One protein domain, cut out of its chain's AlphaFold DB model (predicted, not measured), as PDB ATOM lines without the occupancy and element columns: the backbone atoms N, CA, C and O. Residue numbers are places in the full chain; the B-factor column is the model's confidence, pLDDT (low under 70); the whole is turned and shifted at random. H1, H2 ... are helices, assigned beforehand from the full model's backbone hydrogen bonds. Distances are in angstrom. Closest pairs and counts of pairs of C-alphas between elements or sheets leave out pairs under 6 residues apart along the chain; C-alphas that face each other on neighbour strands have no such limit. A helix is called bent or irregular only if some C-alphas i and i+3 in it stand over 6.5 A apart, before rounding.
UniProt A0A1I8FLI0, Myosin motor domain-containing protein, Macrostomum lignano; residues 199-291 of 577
ATOM      1  N   GLY A 199      14.784 -34.083 -53.694       84.38
ATOM      2  CA  GLY A 199      15.793 -34.206 -54.740       84.38
ATOM      3  C   GLY A 199      17.183 -33.934 -54.175       84.38
ATOM      4  O   GLY A 199      17.408 -32.878 -53.586       84.38
ATOM      5  N   ILE A 200      18.109 -34.870 -54.373       87.94
ATOM      6  CA  ILE A 200      19.532 -34.671 -54.091       87.94
ATOM      7  C   ILE A 200      20.218 -34.409 -55.428       87.94
ATOM      8  O   ILE A 200      20.053 -35.182 -56.369       87.94
ATOM      9  N   LEU A 201      20.953 -33.303 -55.513       86.19
ATOM     10  CA  LEU A 201      21.679 -32.908 -56.712       86.19
ATOM     11  C   LEU A 201      23.174 -32.916 -56.409       86.19
ATOM     12  O   LEU A 201      23.646 -32.065 -55.657       86.19
ATOM     13  N   ASP A 202      23.883 -33.874 -56.999       85.12
ATOM     14  CA  ASP A 202      25.341 -33.945 -56.981       85.12
ATOM     15  C   ASP A 202      25.865 -33.579 -58.370       85.12
ATOM     16  O   ASP A 202      25.480 -34.186 -59.371       85.12
ATOM     17  N   LEU A 203      26.656 -32.515 -58.438       77.62
ATOM     18  CA  LEU A 203      27.166 -31.952 -59.681       77.62
ATOM     19  C   LEU A 203      28.546 -31.354 -59.446       77.62
ATOM     20  O   LEU A 203      28.829 -30.771 -58.394       77.62
ATOM     21  N   TYR A 204      29.371 -31.415 -60.487       65.31
ATOM     22  CA  TYR A 204      30.606 -30.653 -60.550       65.31
ATOM     23  C   TYR A 204      30.294 -29.143 -60.539       65.31
ATOM     24  O   TYR A 204      29.284 -28.679 -61.072       65.31
ATOM     25  N   GLY A 205      31.122 -28.366 -59.834       61.81
ATOM     26  CA  GLY A 205      30.857 -26.950 -59.573       61.81
ATOM     27  C   GLY A 205      30.828 -26.076 -60.837       61.81
ATOM     28  O   GLY A 205      31.588 -26.302 -61.769       61.81
ATOM     29  N   PHE A 206      29.992 -25.029 -60.813       55.66
ATOM     30  CA  PHE A 206      29.850 -23.974 -61.838       55.66
ATOM     31  C   PHE A 206      29.478 -24.428 -63.253       55.66
ATOM     32  O   PHE A 206      29.982 -23.887 -64.231       55.66
ATOM     33  N   GLU A 207      28.510 -25.334 -63.380       49.16
ATOM     34  CA  GLU A 207      27.853 -25.589 -64.666       49.16
ATOM     35  C   GLU A 207      26.509 -24.836 -64.758       49.16
ATOM     36  O   GLU A 207      25.643 -24.930 -63.884       49.16
ATOM     37  N   ASN A 208      26.342 -24.029 -65.814       42.81
ATOM     38  CA  ASN A 208      25.138 -23.230 -66.060       42.81
ATOM     39  C   ASN A 208      24.052 -24.070 -66.755       42.81
ATOM     40  O   ASN A 208      24.057 -24.229 -67.974       42.81
ATOM     41  N   PHE A 209      23.058 -24.548 -66.005       49.94
ATOM     42  CA  PHE A 209      21.914 -25.289 -66.559       49.94
ATOM     43  C   PHE A 209      20.766 -24.354 -66.944       49.94
ATOM     44  O   PHE A 209      19.754 -24.270 -66.249       49.94
ATOM     45  N   LEU A 210      20.888 -23.648 -68.066       46.03
ATOM     46  CA  LEU A 210      19.821 -22.750 -68.529       46.03
ATOM     47  C   LEU A 210      18.511 -23.491 -68.884       46.03
ATOM     48  O   LEU A 210      17.452 -22.878 -68.811       46.03
ATOM     49  N   GLY A 211      18.549 -24.802 -69.167       44.50
ATOM     50  CA  GLY A 211      17.380 -25.564 -69.643       44.50
ATOM     51  C   GLY A 211      16.710 -26.549 -68.668       44.50
ATOM     52  O   GLY A 211      15.648 -27.062 -68.993       44.50
ATOM     53  N   ARG A 212      17.287 -26.857 -67.493       49.56
ATOM     54  CA  ARG A 212      16.778 -27.935 -66.596       49.56
ATOM     55  C   ARG A 212      16.239 -27.454 -65.244       49.56
ATOM     56  O   ARG A 212      15.895 -28.259 -64.379       49.56
ATOM     57  N   ASN A 213      16.192 -26.140 -65.046       58.56
ATOM     58  CA  ASN A 213      15.944 -25.517 -63.747       58.56
ATOM     59  C   ASN A 213      14.479 -25.546 -63.290       58.56
ATOM     60  O   ASN A 213      14.223 -25.224 -62.134       58.56
ATOM     61  N   ASP A 214      13.522 -25.941 -64.128       59.97
ATOM     62  CA  ASP A 214      12.096 -25.801 -63.793       59.97
ATOM     63  C   ASP A 214      11.681 -26.663 -62.595       59.97
ATOM     64  O   ASP A 214      10.953 -26.197 -61.719       59.97
ATOM     65  N   ARG A 215      12.252 -27.869 -62.467       64.44
ATOM     66  CA  ARG A 215      12.041 -28.733 -61.293       64.44
ATOM     67  C   ARG A 215      12.766 -28.238 -60.045       64.44
ATOM     68  O   ARG A 215      12.260 -28.408 -58.946       64.44
ATOM     69  N   LEU A 216      13.938 -27.617 -60.185       70.81
ATOM     70  CA  LEU A 216      14.652 -27.043 -59.037       70.81
ATOM     71  C   LEU A 216      13.938 -25.785 -58.530       70.81
ATOM     72  O   LEU A 216      13.829 -25.583 -57.321       70.81
ATOM     73  N   ARG A 217      13.382 -24.979 -59.444       73.94
ATOM     74  CA  ARG A 217      12.609 -23.765 -59.140       73.94
ATOM     75  C   ARG A 217      11.320 -24.057 -58.377       73.94
ATOM     76  O   ARG A 217      10.902 -23.214 -57.592       73.94
ATOM     77  N   SER A 218      10.717 -25.231 -58.570       78.12
ATOM     78  CA  SER A 218       9.521 -25.655 -57.834       78.12
ATOM     79  C   SER A 218       9.816 -26.272 -56.459       78.12
ATOM     80  O   SER A 218       8.891 -26.722 -55.791       78.12
ATOM     81  N   THR A 219      11.080 -26.319 -56.019       83.44
ATOM     82  CA  THR A 219      11.473 -26.908 -54.727       83.44
ATOM     83  C   THR A 219      11.988 -25.859 -53.750       83.44
ATOM     84  O   THR A 219      12.352 -24.744 -54.123       83.44
ATOM     85  N   ARG A 220      12.046 -26.223 -52.465       85.25
ATOM     86  CA  ARG A 220      12.779 -25.461 -51.453       85.25
ATOM     87  C   ARG A 220      14.236 -25.948 -51.430       85.25
ATOM     88  O   ARG A 220      14.472 -27.044 -50.926       85.25
ATOM     89  N   PRO A 221      15.211 -25.164 -51.920       87.31
ATOM     90  CA  PRO A 221      16.591 -25.623 -51.998       87.31
ATOM     91  C   PRO A 221      17.262 -25.620 -50.619       87.31
ATOM     92  O   PRO A 221      17.136 -24.662 -49.849       87.31
ATOM     93  N   LEU A 222      18.030 -26.673 -50.345       88.75
ATOM     94  CA  LEU A 222      18.999 -26.737 -49.257       88.75
ATOM     95  C   LEU A 222      20.393 -26.888 -49.870       88.75
ATOM     96  O   LEU A 222      20.621 -27.787 -50.673       88.75
ATOM     97  N   TRP A 223      21.317 -26.003 -49.498       86.75
ATOM     98  CA  TRP A 223      22.666 -25.981 -50.059       86.75
ATOM     99  C   TRP A 223      23.666 -26.577 -49.073       86.75
ATOM    100  O   TRP A 223      23.830 -26.054 -47.972       86.75
ATOM    101  N   ILE A 224      24.370 -27.625 -49.497       89.19
ATOM    102  CA  ILE A 224      25.518 -28.193 -48.786       89.19
ATOM    103  C   ILE A 224      26.772 -27.829 -49.586       89.19
ATOM    104  O   ILE A 224      26.829 -28.047 -50.795       89.19
ATOM    105  N   ARG A 225      27.759 -27.207 -48.932       87.06
ATOM    106  CA  ARG A 225      29.036 -26.829 -49.552       87.06
ATOM    107  C   ARG A 225      30.135 -27.724 -48.999       87.06
ATOM    108  O   ARG A 225      30.549 -27.553 -47.857       87.06
ATOM    109  N   CYS A 226      30.584 -28.672 -49.810       87.38
ATOM    110  CA  CYS A 226      31.704 -29.541 -49.471       87.38
ATOM    111  C   CYS A 226      33.016 -28.797 -49.739       87.38
ATOM    112  O   CYS A 226      33.223 -28.296 -50.843       87.38
ATOM    113  N   LEU A 227      33.886 -28.717 -48.734       85.44
ATOM    114  CA  LEU A 227      35.218 -28.127 -48.854       85.44
ATOM    115  C   LEU A 227      36.258 -29.216 -48.638       85.44
ATOM    116  O   LEU A 227      36.170 -29.986 -47.682       85.44
ATOM    117  N   ARG A 228      37.256 -29.254 -49.516       84.12
ATOM    118  CA  ARG A 228      38.441 -30.080 -49.331       84.12
ATOM    119  C   ARG A 228      39.481 -29.274 -48.537       84.12
ATOM    120  O   ARG A 228      39.846 -28.195 -48.999       84.12
ATOM    121  N   PRO A 229      39.969 -29.774 -47.388       81.50
ATOM    122  CA  PRO A 229      40.942 -29.063 -46.548       81.50
ATOM    123  C   PRO A 229      42.247 -28.676 -47.258       81.50
ATOM    124  O   PRO A 229      42.847 -27.656 -46.936       81.50
ATOM    125  N   SER A 230      42.675 -29.483 -48.227       77.19
ATOM    126  CA  SER A 230      43.852 -29.248 -49.062       77.19
ATOM    127  C   SER A 230      43.643 -29.902 -50.426       77.19
ATOM    128  O   SER A 230      42.984 -30.940 -50.520       77.19
ATOM    129  N   LEU A 231      44.165 -29.306 -51.498       71.31
ATOM    130  CA  LEU A 231      44.200 -29.954 -52.815       71.31
ATOM    131  C   LEU A 231      45.379 -30.929 -52.948       71.31
ATOM    132  O   LEU A 231      45.424 -31.697 -53.912       71.31
ATOM    133  N   VAL A 232      46.292 -30.937 -51.972       66.88
ATOM    134  CA  VAL A 232      47.340 -31.952 -51.841       66.88
ATOM    135  C   VAL A 232      46.690 -33.313 -51.581       66.88
ATOM    136  O   VAL A 232      45.708 -33.426 -50.844       66.88
ATOM    137  N   ARG A 233      47.219 -34.361 -52.226       63.78
ATOM    138  CA  ARG A 233      46.705 -35.728 -52.072       63.78
ATOM    139  C   ARG A 233      46.730 -36.164 -50.611       63.78
ATOM    140  O   ARG A 233      47.651 -35.824 -49.877       63.78
ATOM    141  N   PHE A 234      45.756 -36.993 -50.247       57.56
ATOM    142  CA  PHE A 234      45.664 -37.605 -48.922       57.56
ATOM    143  C   PHE A 234      46.966 -38.324 -48.524       57.56
ATOM    144  O   PHE A 234      47.423 -38.176 -47.397       57.56
ATOM    145  N   ASP A 235      47.621 -38.999 -49.474       55.03
ATOM    146  CA  ASP A 235      48.893 -39.701 -49.245       55.03
ATOM    147  C   ASP A 235      50.022 -38.729 -48.856       55.03
ATOM    148  O   ASP A 235      50.690 -38.908 -47.841       55.03
ATOM    149  N   MET A 236      50.158 -37.619 -49.591       54.59
ATOM    150  CA  MET A 236      51.123 -36.555 -49.275       54.59
ATOM    151  C   MET A 236      50.766 -35.794 -47.991       54.59
ATOM    152  O   MET A 236      51.646 -35.265 -47.316       54.59
ATOM    153  N   MET A 237      49.483 -35.727 -47.638       56.88
ATOM    154  CA  MET A 237      48.998 -35.116 -46.399       56.88
ATOM    155  C   MET A 237      49.377 -35.947 -45.162       56.88
ATOM    156  O   MET A 237      49.694 -35.363 -44.126       56.88
ATOM    157  N   MET A 238      49.404 -37.280 -45.272       57.41
ATOM    158  CA  MET A 238      49.871 -38.169 -44.197       57.41
ATOM    159  C   MET A 238      51.388 -38.072 -43.985       57.41
ATOM    160  O   MET A 238      51.848 -38.175 -42.851       57.41
ATOM    161  N   GLU A 239      52.159 -37.815 -45.046       57.16
ATOM    162  CA  GLU A 239      53.620 -37.658 -44.974       57.16
ATOM    163  C   GLU A 239      54.064 -36.271 -44.483       57.16
ATOM    164  O   GLU A 239      55.034 -36.155 -43.737       57.16
ATOM    165  N   THR A 240      53.364 -35.203 -44.878       59.56
ATOM    166  CA  THR A 240      53.764 -33.815 -44.562       59.56
ATOM    167  C   THR A 240      53.081 -33.233 -43.323       59.56
ATOM    168  O   THR A 240      53.451 -32.148 -42.877       59.56
ATOM    169  N   GLY A 241      52.055 -33.898 -42.778       60.28
ATOM    170  CA  GLY A 241      51.245 -33.383 -41.665       60.28
ATOM    171  C   GLY A 241      50.441 -32.114 -41.999       60.28
ATOM    172  O   GLY A 241      49.724 -31.590 -41.145       60.28
ATOM    173  N   ALA A 242      50.522 -31.616 -43.237       61.78
ATOM    174  CA  ALA A 242      49.875 -30.397 -43.704       61.78
ATOM    175  C   ALA A 242      48.494 -30.719 -44.292       61.78
ATOM    176  O   ALA A 242      48.260 -30.664 -45.498       61.78
ATOM    177  N   GLY A 243      47.558 -31.082 -43.415       69.00
ATOM    178  CA  GLY A 243      46.189 -31.417 -43.812       69.00
ATOM    179  C   GLY A 243      45.296 -30.235 -44.167       69.00
ATOM    180  O   GLY A 243      44.160 -30.439 -44.583       69.00
ATOM    181  N   TRP A 244      45.786 -29.007 -44.007       81.88
ATOM    182  CA  TRP A 244      45.019 -27.789 -44.223       81.88
ATOM    183  C   TRP A 244      45.822 -26.775 -45.038       81.88
ATOM    184  O   TRP A 244      46.958 -26.457 -44.690       81.88
ATOM    185  N   SER A 245      45.209 -26.251 -46.098       84.88
ATOM    186  CA  SER A 245      45.759 -25.204 -46.958       84.88
ATOM    187  C   SER A 245      44.786 -24.030 -47.014       84.88
ATOM    188  O   SER A 245      43.706 -24.119 -47.603       84.88
ATOM    189  N   ASP A 246      45.177 -22.906 -46.408       87.31
ATOM    190  CA  ASP A 246      44.374 -21.679 -46.416       87.31
ATOM    191  C   ASP A 246      44.099 -21.190 -47.842       87.31
ATOM    192  O   ASP A 246      43.002 -20.712 -48.132       87.31
ATOM    193  N   GLU A 247      45.072 -21.334 -48.746       87.00
ATOM    194  CA  GLU A 247      44.947 -20.897 -50.136       87.00
ATOM    195  C   GLU A 247      43.916 -21.737 -50.902       87.00
ATOM    196  O   GLU A 247      43.051 -21.191 -51.593       87.00
ATOM    197  N   ASP A 248      43.953 -23.060 -50.737       86.12
ATOM    198  CA  ASP A 248      43.024 -23.975 -51.400       86.12
ATOM    199  C   ASP A 248      41.600 -23.818 -50.876       86.12
ATOM    200  O   ASP A 248      40.634 -23.825 -51.647       86.12
ATOM    201  N   VAL A 249      41.454 -23.664 -49.560       89.25
ATOM    202  CA  VAL A 249      40.155 -23.427 -48.933       89.25
ATOM    203  C   VAL A 249      39.617 -22.057 -49.346       89.25
ATOM    204  O   VAL A 249      38.442 -21.952 -49.699       89.25
ATOM    205  N   ALA A 250      40.449 -21.013 -49.388       88.75
ATOM    206  CA  ALA A 250      40.036 -19.684 -49.839       88.75
ATOM    207  C   ALA A 250      39.551 -19.693 -51.296       88.75
ATOM    208  O   ALA A 250      38.467 -19.169 -51.573       88.75
ATOM    209  N   LYS A 251      40.286 -20.347 -52.207       87.56
ATOM    210  CA  LYS A 251      39.874 -20.523 -53.612       87.56
ATOM    211  C   LYS A 251      38.535 -21.250 -53.720       87.56
ATOM    212  O   LYS A 251      37.674 -20.834 -54.492       87.56
ATOM    213  N   GLN A 252      38.323 -22.297 -52.921       88.12
ATOM    214  CA  GLN A 252      37.049 -23.022 -52.887       88.12
ATOM    215  C   GLN A 252      35.901 -22.176 -52.327       88.12
ATOM    216  O   GLN A 252      34.794 -22.223 -52.856       88.12
ATOM    217  N   LEU A 253      36.133 -21.383 -51.278       90.56
ATOM    218  CA  LEU A 253      35.126 -20.480 -50.712       90.56
ATOM    219  C   LEU A 253      34.739 -19.355 -51.681       90.56
ATOM    220  O   LEU A 253      33.586 -18.909 -51.678       90.56
ATOM    221  N   GLU A 254      35.694 -18.878 -52.482       89.31
ATOM    222  CA  GLU A 254      35.453 -17.895 -53.535       89.31
ATOM    223  C   GLU A 254      34.675 -18.505 -54.686       89.31
ATOM    224  O   GLU A 254      33.617 -17.971 -55.026       89.31
ATOM    225  N   SER A 255      35.145 -19.645 -55.206       84.75
ATOM    226  CA  SER A 255      34.469 -20.338 -56.291       84.75
ATOM    227  C   SER A 255      33.059 -20.687 -55.856       84.75
ATOM    228  O   SER A 255      32.150 -20.108 -56.413       84.75
ATOM    229  N   CYS A 256      32.825 -21.457 -54.785       85.50
ATOM    230  CA  CYS A 256      31.485 -21.904 -54.365       85.50
ATOM    231  C   CYS A 256      30.494 -20.793 -53.942       85.50
ATOM    232  O   CYS A 256      29.349 -21.090 -53.585       85.50
ATOM    233  N   GLY A 257      30.902 -19.521 -53.985       86.62
ATOM    234  CA  GLY A 257      30.041 -18.361 -53.772       86.62
ATOM    235  C   GLY A 257      29.843 -17.974 -52.305       86.62
ATOM    236  O   GLY A 257      29.121 -17.015 -52.028       86.62
ATOM    237  N   LEU A 258      30.493 -18.658 -51.355       90.06
ATOM    238  CA  LEU A 258      30.405 -18.333 -49.927       90.06
ATOM    239  C   LEU A 258      31.078 -16.993 -49.594       90.06
ATOM    240  O   LEU A 258      30.499 -16.179 -48.867       90.06
ATOM    241  N   LEU A 259      32.265 -16.709 -50.143       89.50
ATOM    242  CA  LEU A 259      32.921 -15.407 -49.946       89.50
ATOM    243  C   LEU A 259      32.128 -14.251 -50.582       89.50
ATOM    244  O   LEU A 259      31.867 -13.268 -49.887       89.50
ATOM    245  N   PRO A 260      31.666 -14.337 -51.843       88.25
ATOM    246  CA  PRO A 260      30.753 -13.342 -52.404       88.25
ATOM    247  C   PRO A 260      29.473 -13.138 -51.576       88.25
ATOM    248  O   PRO A 260      29.109 -11.995 -51.289       88.25
ATOM    249  N   ALA A 261      28.823 -14.218 -51.124       87.44
ATOM    250  CA  ALA A 261      27.596 -14.136 -50.330       87.44
ATOM    251  C   ALA A 261      27.823 -13.454 -48.971       87.44
ATOM    252  O   ALA A 261      27.046 -12.588 -48.567       87.44
ATOM    253  N   THR A 262      28.914 -13.786 -48.279       88.31
ATOM    254  CA  THR A 262      29.275 -13.131 -47.012       88.31
ATOM    255  C   THR A 262      29.668 -11.669 -47.220       88.31
ATOM    256  O   THR A 262      29.225 -10.813 -46.454       88.31
ATOM    257  N   ARG A 263      30.425 -11.337 -48.278       90.94
ATOM    258  CA  ARG A 263      30.733  -9.946 -48.665       90.94
ATOM    259  C   ARG A 263      29.448  -9.147 -48.925       90.94
ATOM    260  O   ARG A 263      29.336  -8.022 -48.441       90.94
ATOM    261  N   ALA A 264      28.465  -9.729 -49.612       87.94
ATOM    262  CA  ALA A 264      27.162  -9.105 -49.846       87.94
ATOM    263  C   ALA A 264      26.368  -8.914 -48.541       87.94
ATOM    264  O   ALA A 264      25.898  -7.812 -48.263       87.94
ATOM    265  N   ALA A 265      26.289  -9.939 -47.689       88.00
ATOM    266  CA  ALA A 265      25.609  -9.855 -46.395       88.00
ATOM    267  C   ALA A 265      26.234  -8.798 -45.465       88.00
ATOM    268  O   ALA A 265      25.520  -8.106 -44.738       88.00
ATOM    269  N   ARG A 266      27.561  -8.621 -45.523       90.19
ATOM    270  CA  ARG A 266      28.290  -7.594 -44.759       90.19
ATOM    271  C   ARG A 266      27.987  -6.163 -45.200       90.19
ATOM    272  O   ARG A 266      28.125  -5.269 -44.373       90.19
ATOM    273  N   ARG A 267      27.585  -5.939 -46.457       88.06
ATOM    274  CA  ARG A 267      27.145  -4.616 -46.951       88.06
ATOM    275  C   ARG A 267      25.754  -4.224 -46.438       88.06
ATOM    276  O   ARG A 267      25.363  -3.072 -46.575       88.06
ATOM    277  N   LEU A 268      25.013  -5.176 -45.869       87.31
ATOM    278  CA  LEU A 268      23.706  -4.957 -45.254       87.31
ATOM    279  C   LEU A 268      23.863  -4.749 -43.733       87.31
ATOM    280  O   LEU A 268      24.823  -4.146 -43.261       87.31
ATOM    281  N   HIS A 269      22.920  -5.275 -42.949       85.81
ATOM    282  CA  HIS A 269      22.964  -5.309 -41.487       85.81
ATOM    283  C   HIS A 269      23.147  -6.760 -41.009       85.81
ATOM    284  O   HIS A 269      22.143  -7.455 -40.792       85.81
ATOM    285  N   PRO A 270      24.403  -7.248 -40.907       88.12
ATOM    286  CA  PRO A 270      24.697  -8.644 -40.579       88.12
ATOM    287  C   PRO A 270      24.456  -8.970 -39.101       88.12
ATOM    288  O   PRO A 270      24.035 -10.075 -38.776       88.12
ATOM    289  N   VAL A 271      24.690  -8.009 -38.204       89.12
ATOM    290  CA  VAL A 271      24.412  -8.165 -36.774       89.12
ATOM    291  C   VAL A 271      22.990  -7.694 -36.514       89.12
ATOM    292  O   VAL A 271      22.685  -6.511 -36.655       89.12
ATOM    293  N   ARG A 272      22.119  -8.631 -36.143       89.06
ATOM    294  CA  ARG A 272      20.731  -8.359 -35.775       89.06
ATOM    295  C   ARG A 272      20.513  -8.907 -34.379       89.06
ATOM    296  O   ARG A 272      20.504 -10.117 -34.194       89.06
ATOM    297  N   LEU A 273      20.401  -8.001 -33.419       90.88
ATOM    298  CA  LEU A 273      20.095  -8.326 -32.033       90.88
ATOM    299  C   LEU A 273      18.687  -7.835 -31.735       90.88
ATOM    300  O   LEU A 273      18.295  -6.748 -32.170       90.88
ATOM    301  N   THR A 274      17.941  -8.617 -30.970       93.69
ATOM    302  CA  THR A 274      16.734  -8.117 -30.322       93.69
ATOM    303  C   THR A 274      17.109  -7.061 -29.280       93.69
ATOM    304  O   THR A 274      18.240  -7.006 -28.789       93.69
ATOM    305  N   TYR A 275      16.153  -6.207 -28.913       91.06
ATOM    306  CA  TYR A 275      16.396  -5.188 -27.890       91.06
ATOM    307  C   TYR A 275      16.825  -5.796 -26.550       91.06
ATOM    308  O   TYR A 275      17.719  -5.255 -25.902       91.06
ATOM    309  N   ALA A 276      16.238  -6.932 -26.167       91.50
ATOM    310  CA  ALA A 276      16.602  -7.642 -24.946       91.50
ATOM    311  C   ALA A 276      18.065  -8.117 -24.987       91.50
ATOM    312  O   ALA A 276      18.833  -7.794 -24.087       91.50
ATOM    313  N   GLU A 277      18.487  -8.797 -26.059       93.38
ATOM    314  CA  GLU A 277      19.874  -9.264 -26.220       93.38
ATOM    315  C   GLU A 277      20.879  -8.109 -26.241       93.38
ATOM    316  O   GLU A 277      21.960  -8.201 -25.655       93.38
ATOM    317  N   PHE A 278      20.523  -7.003 -26.903       92.88
ATOM    318  CA  PHE A 278      21.372  -5.820 -26.965       92.88
ATOM    319  C   PHE A 278      21.589  -5.213 -25.578       92.88
ATOM    320  O   PHE A 278      22.727  -4.939 -25.198       92.88
ATOM    321  N   LEU A 279      20.513  -5.021 -24.811       89.38
ATOM    322  CA  LEU A 279      20.598  -4.465 -23.464       89.38
ATOM    323  C   LEU A 279      21.357  -5.401 -22.523       89.38
ATOM    324  O   LEU A 279      22.201  -4.931 -21.767       89.38
ATOM    325  N   THR A 280      21.147  -6.714 -22.629       91.75
ATOM    326  CA  THR A 280      21.884  -7.690 -21.816       91.75
ATOM    327  C   THR A 280      23.377  -7.659 -22.088       91.75
ATOM    328  O   THR A 280      24.181  -7.746 -21.163       91.75
ATOM    329  N   ARG A 281      23.772  -7.481 -23.349       91.56
ATOM    330  CA  ARG A 281      25.184  -7.481 -23.730       91.56
ATOM    331  C   ARG A 281      25.884  -6.141 -23.502       91.56
ATOM    332  O   ARG A 281      27.064  -6.129 -23.162       91.56
ATOM    333  N   TYR A 282      25.189  -5.026 -23.723       89.94
ATOM    334  CA  TYR A 282      25.789  -3.687 -23.779       89.94
ATOM    335  C   TYR A 282      25.243  -2.706 -22.734       89.94
ATOM    336  O   TYR A 282      25.703  -1.567 -22.675       89.94
ATOM    337  N   GLY A 283      24.304  -3.118 -21.878       84.75
ATOM    338  CA  GLY A 283      23.715  -2.266 -20.839       84.75
ATOM    339  C   GLY A 283      24.752  -1.705 -19.862       84.75
ATOM    340  O   GLY A 283      24.657  -0.550 -19.444       84.75
ATOM    341  N   CYS A 284      25.823  -2.459 -19.595       83.44
ATOM    342  CA  CYS A 284      26.949  -2.002 -18.782       83.44
ATOM    343  C   CYS A 284      27.647  -0.748 -19.350       83.44
ATOM    344  O   CYS A 284      28.121   0.085 -18.578       83.44
ATOM    345  N   LEU A 285      27.654  -0.550 -20.675       82.50
ATOM    346  CA  LEU A 285      28.217   0.648 -21.311       82.50
ATOM    347  C   LEU A 285      27.366   1.896 -21.039       82.50
ATOM    348  O   LEU A 285      27.900   3.004 -20.972       82.50
ATOM    349  N   MET A 286      26.053   1.731 -20.845       75.50
ATOM    350  CA  MET A 286      25.177   2.837 -20.451       75.50
ATOM    351  C   MET A 286      25.417   3.238 -18.990       75.50
ATOM    352  O   MET A 286      25.478   4.431 -18.689       75.50
ATOM    353  N   LEU A 287      25.651   2.259 -18.109       66.69
ATOM    354  CA  LEU A 287      25.977   2.483 -16.694       66.69
ATOM    355  C   LEU A 287      27.357   3.130 -16.504       66.69
ATOM    356  O   LEU A 287      27.508   4.043 -15.694       66.69
ATOM    357  N   ALA A 288      28.359   2.712 -17.282       64.00
ATOM    358  CA  ALA A 288      29.694   3.308 -17.251       64.00
ATOM    359  C   ALA A 288      29.679   4.798 -17.645       64.00
ATOM    360  O   ALA A 288      30.405   5.602 -17.063       64.00
ATOM    361  N   ARG A 289      28.817   5.181 -18.597       60.44
ATOM    362  CA  ARG A 289      28.633   6.579 -19.013       60.44
ATOM    363  C   ARG A 289      27.852   7.408 -17.991       60.44
ATOM    364  O   ARG A 289      28.147   8.586 -17.840       60.44
ATOM    365  N   ALA A 290      26.894   6.808 -17.282       59.72
ATOM    366  CA  ALA A 290      26.178   7.485 -16.200       59.72
ATOM    367  C   ALA A 290      27.129   7.854 -15.046       59.72
ATOM    368  O   ALA A 290      27.119   8.996 -14.590       59.72
ATOM    369  N   ARG A 291      28.024   6.928 -14.668       56.66
ATOM    370  CA  ARG A 291      29.034   7.129 -13.614       56.66
ATOM    371  C   ARG A 291      30.075   8.207 -13.933       56.66
ATOM    372  O   ARG A 291      30.558   8.852 -13.015       56.66
TER     373      ARG A 291
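What this domain is: This is residues 199 to 291 of the 577 residues of the protein "Myosin motor domain-containing protein" of Macrostomum lignano (UniProt A0A1I8FLI0). This is a sprawling string of five separate helices with no packed core: H3 and H4 make a corner, and beyond them the chain reaches out as an arm that ends in the kinked helix H5. At the other end of the longest axis, an open loop holding the short H1 and a turn holding H2 lie far from each other. The printed part has 93 residues with five named helices, H1 to H5 in order, and no named strand; the class is all helix. It is extended, with a radius of gyration of the C-alphas of 21.5 A, and flat, spanning 61 by 47 by 22 A.

How they stand to each other: Go from Gly 199 through 15 residues with no named element to H1, residues 214 to 217, which touches no helix. A long link of 16 residues leads to H2, residues 234 to 240, which is apart from H1. A tight link leads to H3, residues 246 to 255, and another to H4, residues 258 to 266. H3 and H4 are close but not clearly touching, about perpendicular at 75 degrees; their closest C-alphas, of Leu 253 and Leu 259, are 5.6 A apart. After a short link, look for H5, residues 275 to 291, apart from H4. H5 has a kink of 55 degrees near residue 282 and is irregular: C-alphas 281 and 284 are 7.6 A apart. Every O i to N i+4 pair is within hydrogen-bond range in H2, H3 and H4, and 10 of 13 are in H5; H1 is too short for such a pair.

Where its parts are: Find C-alpha 214 at (12.096, -25.801, -63.793), where H1 begins. H3 starts at C-alpha 246, (44.374, -21.679, -46.416), and runs 14.1 A; H4 runs 12.1 A and H2 9.9 A. H5 runs 22.7 A, to C-alpha 291 at (29.034, 7.129, -13.614).

The domain as a whole: The two C-alphas farthest apart, of Gly 211 and Arg 291, are 65.9 A apart. The printed part has no cut. Look for pLDDT under 70 at residues 204 to 215, 232 to 243 and 287 to 291; the mean of the printed part is 77.4.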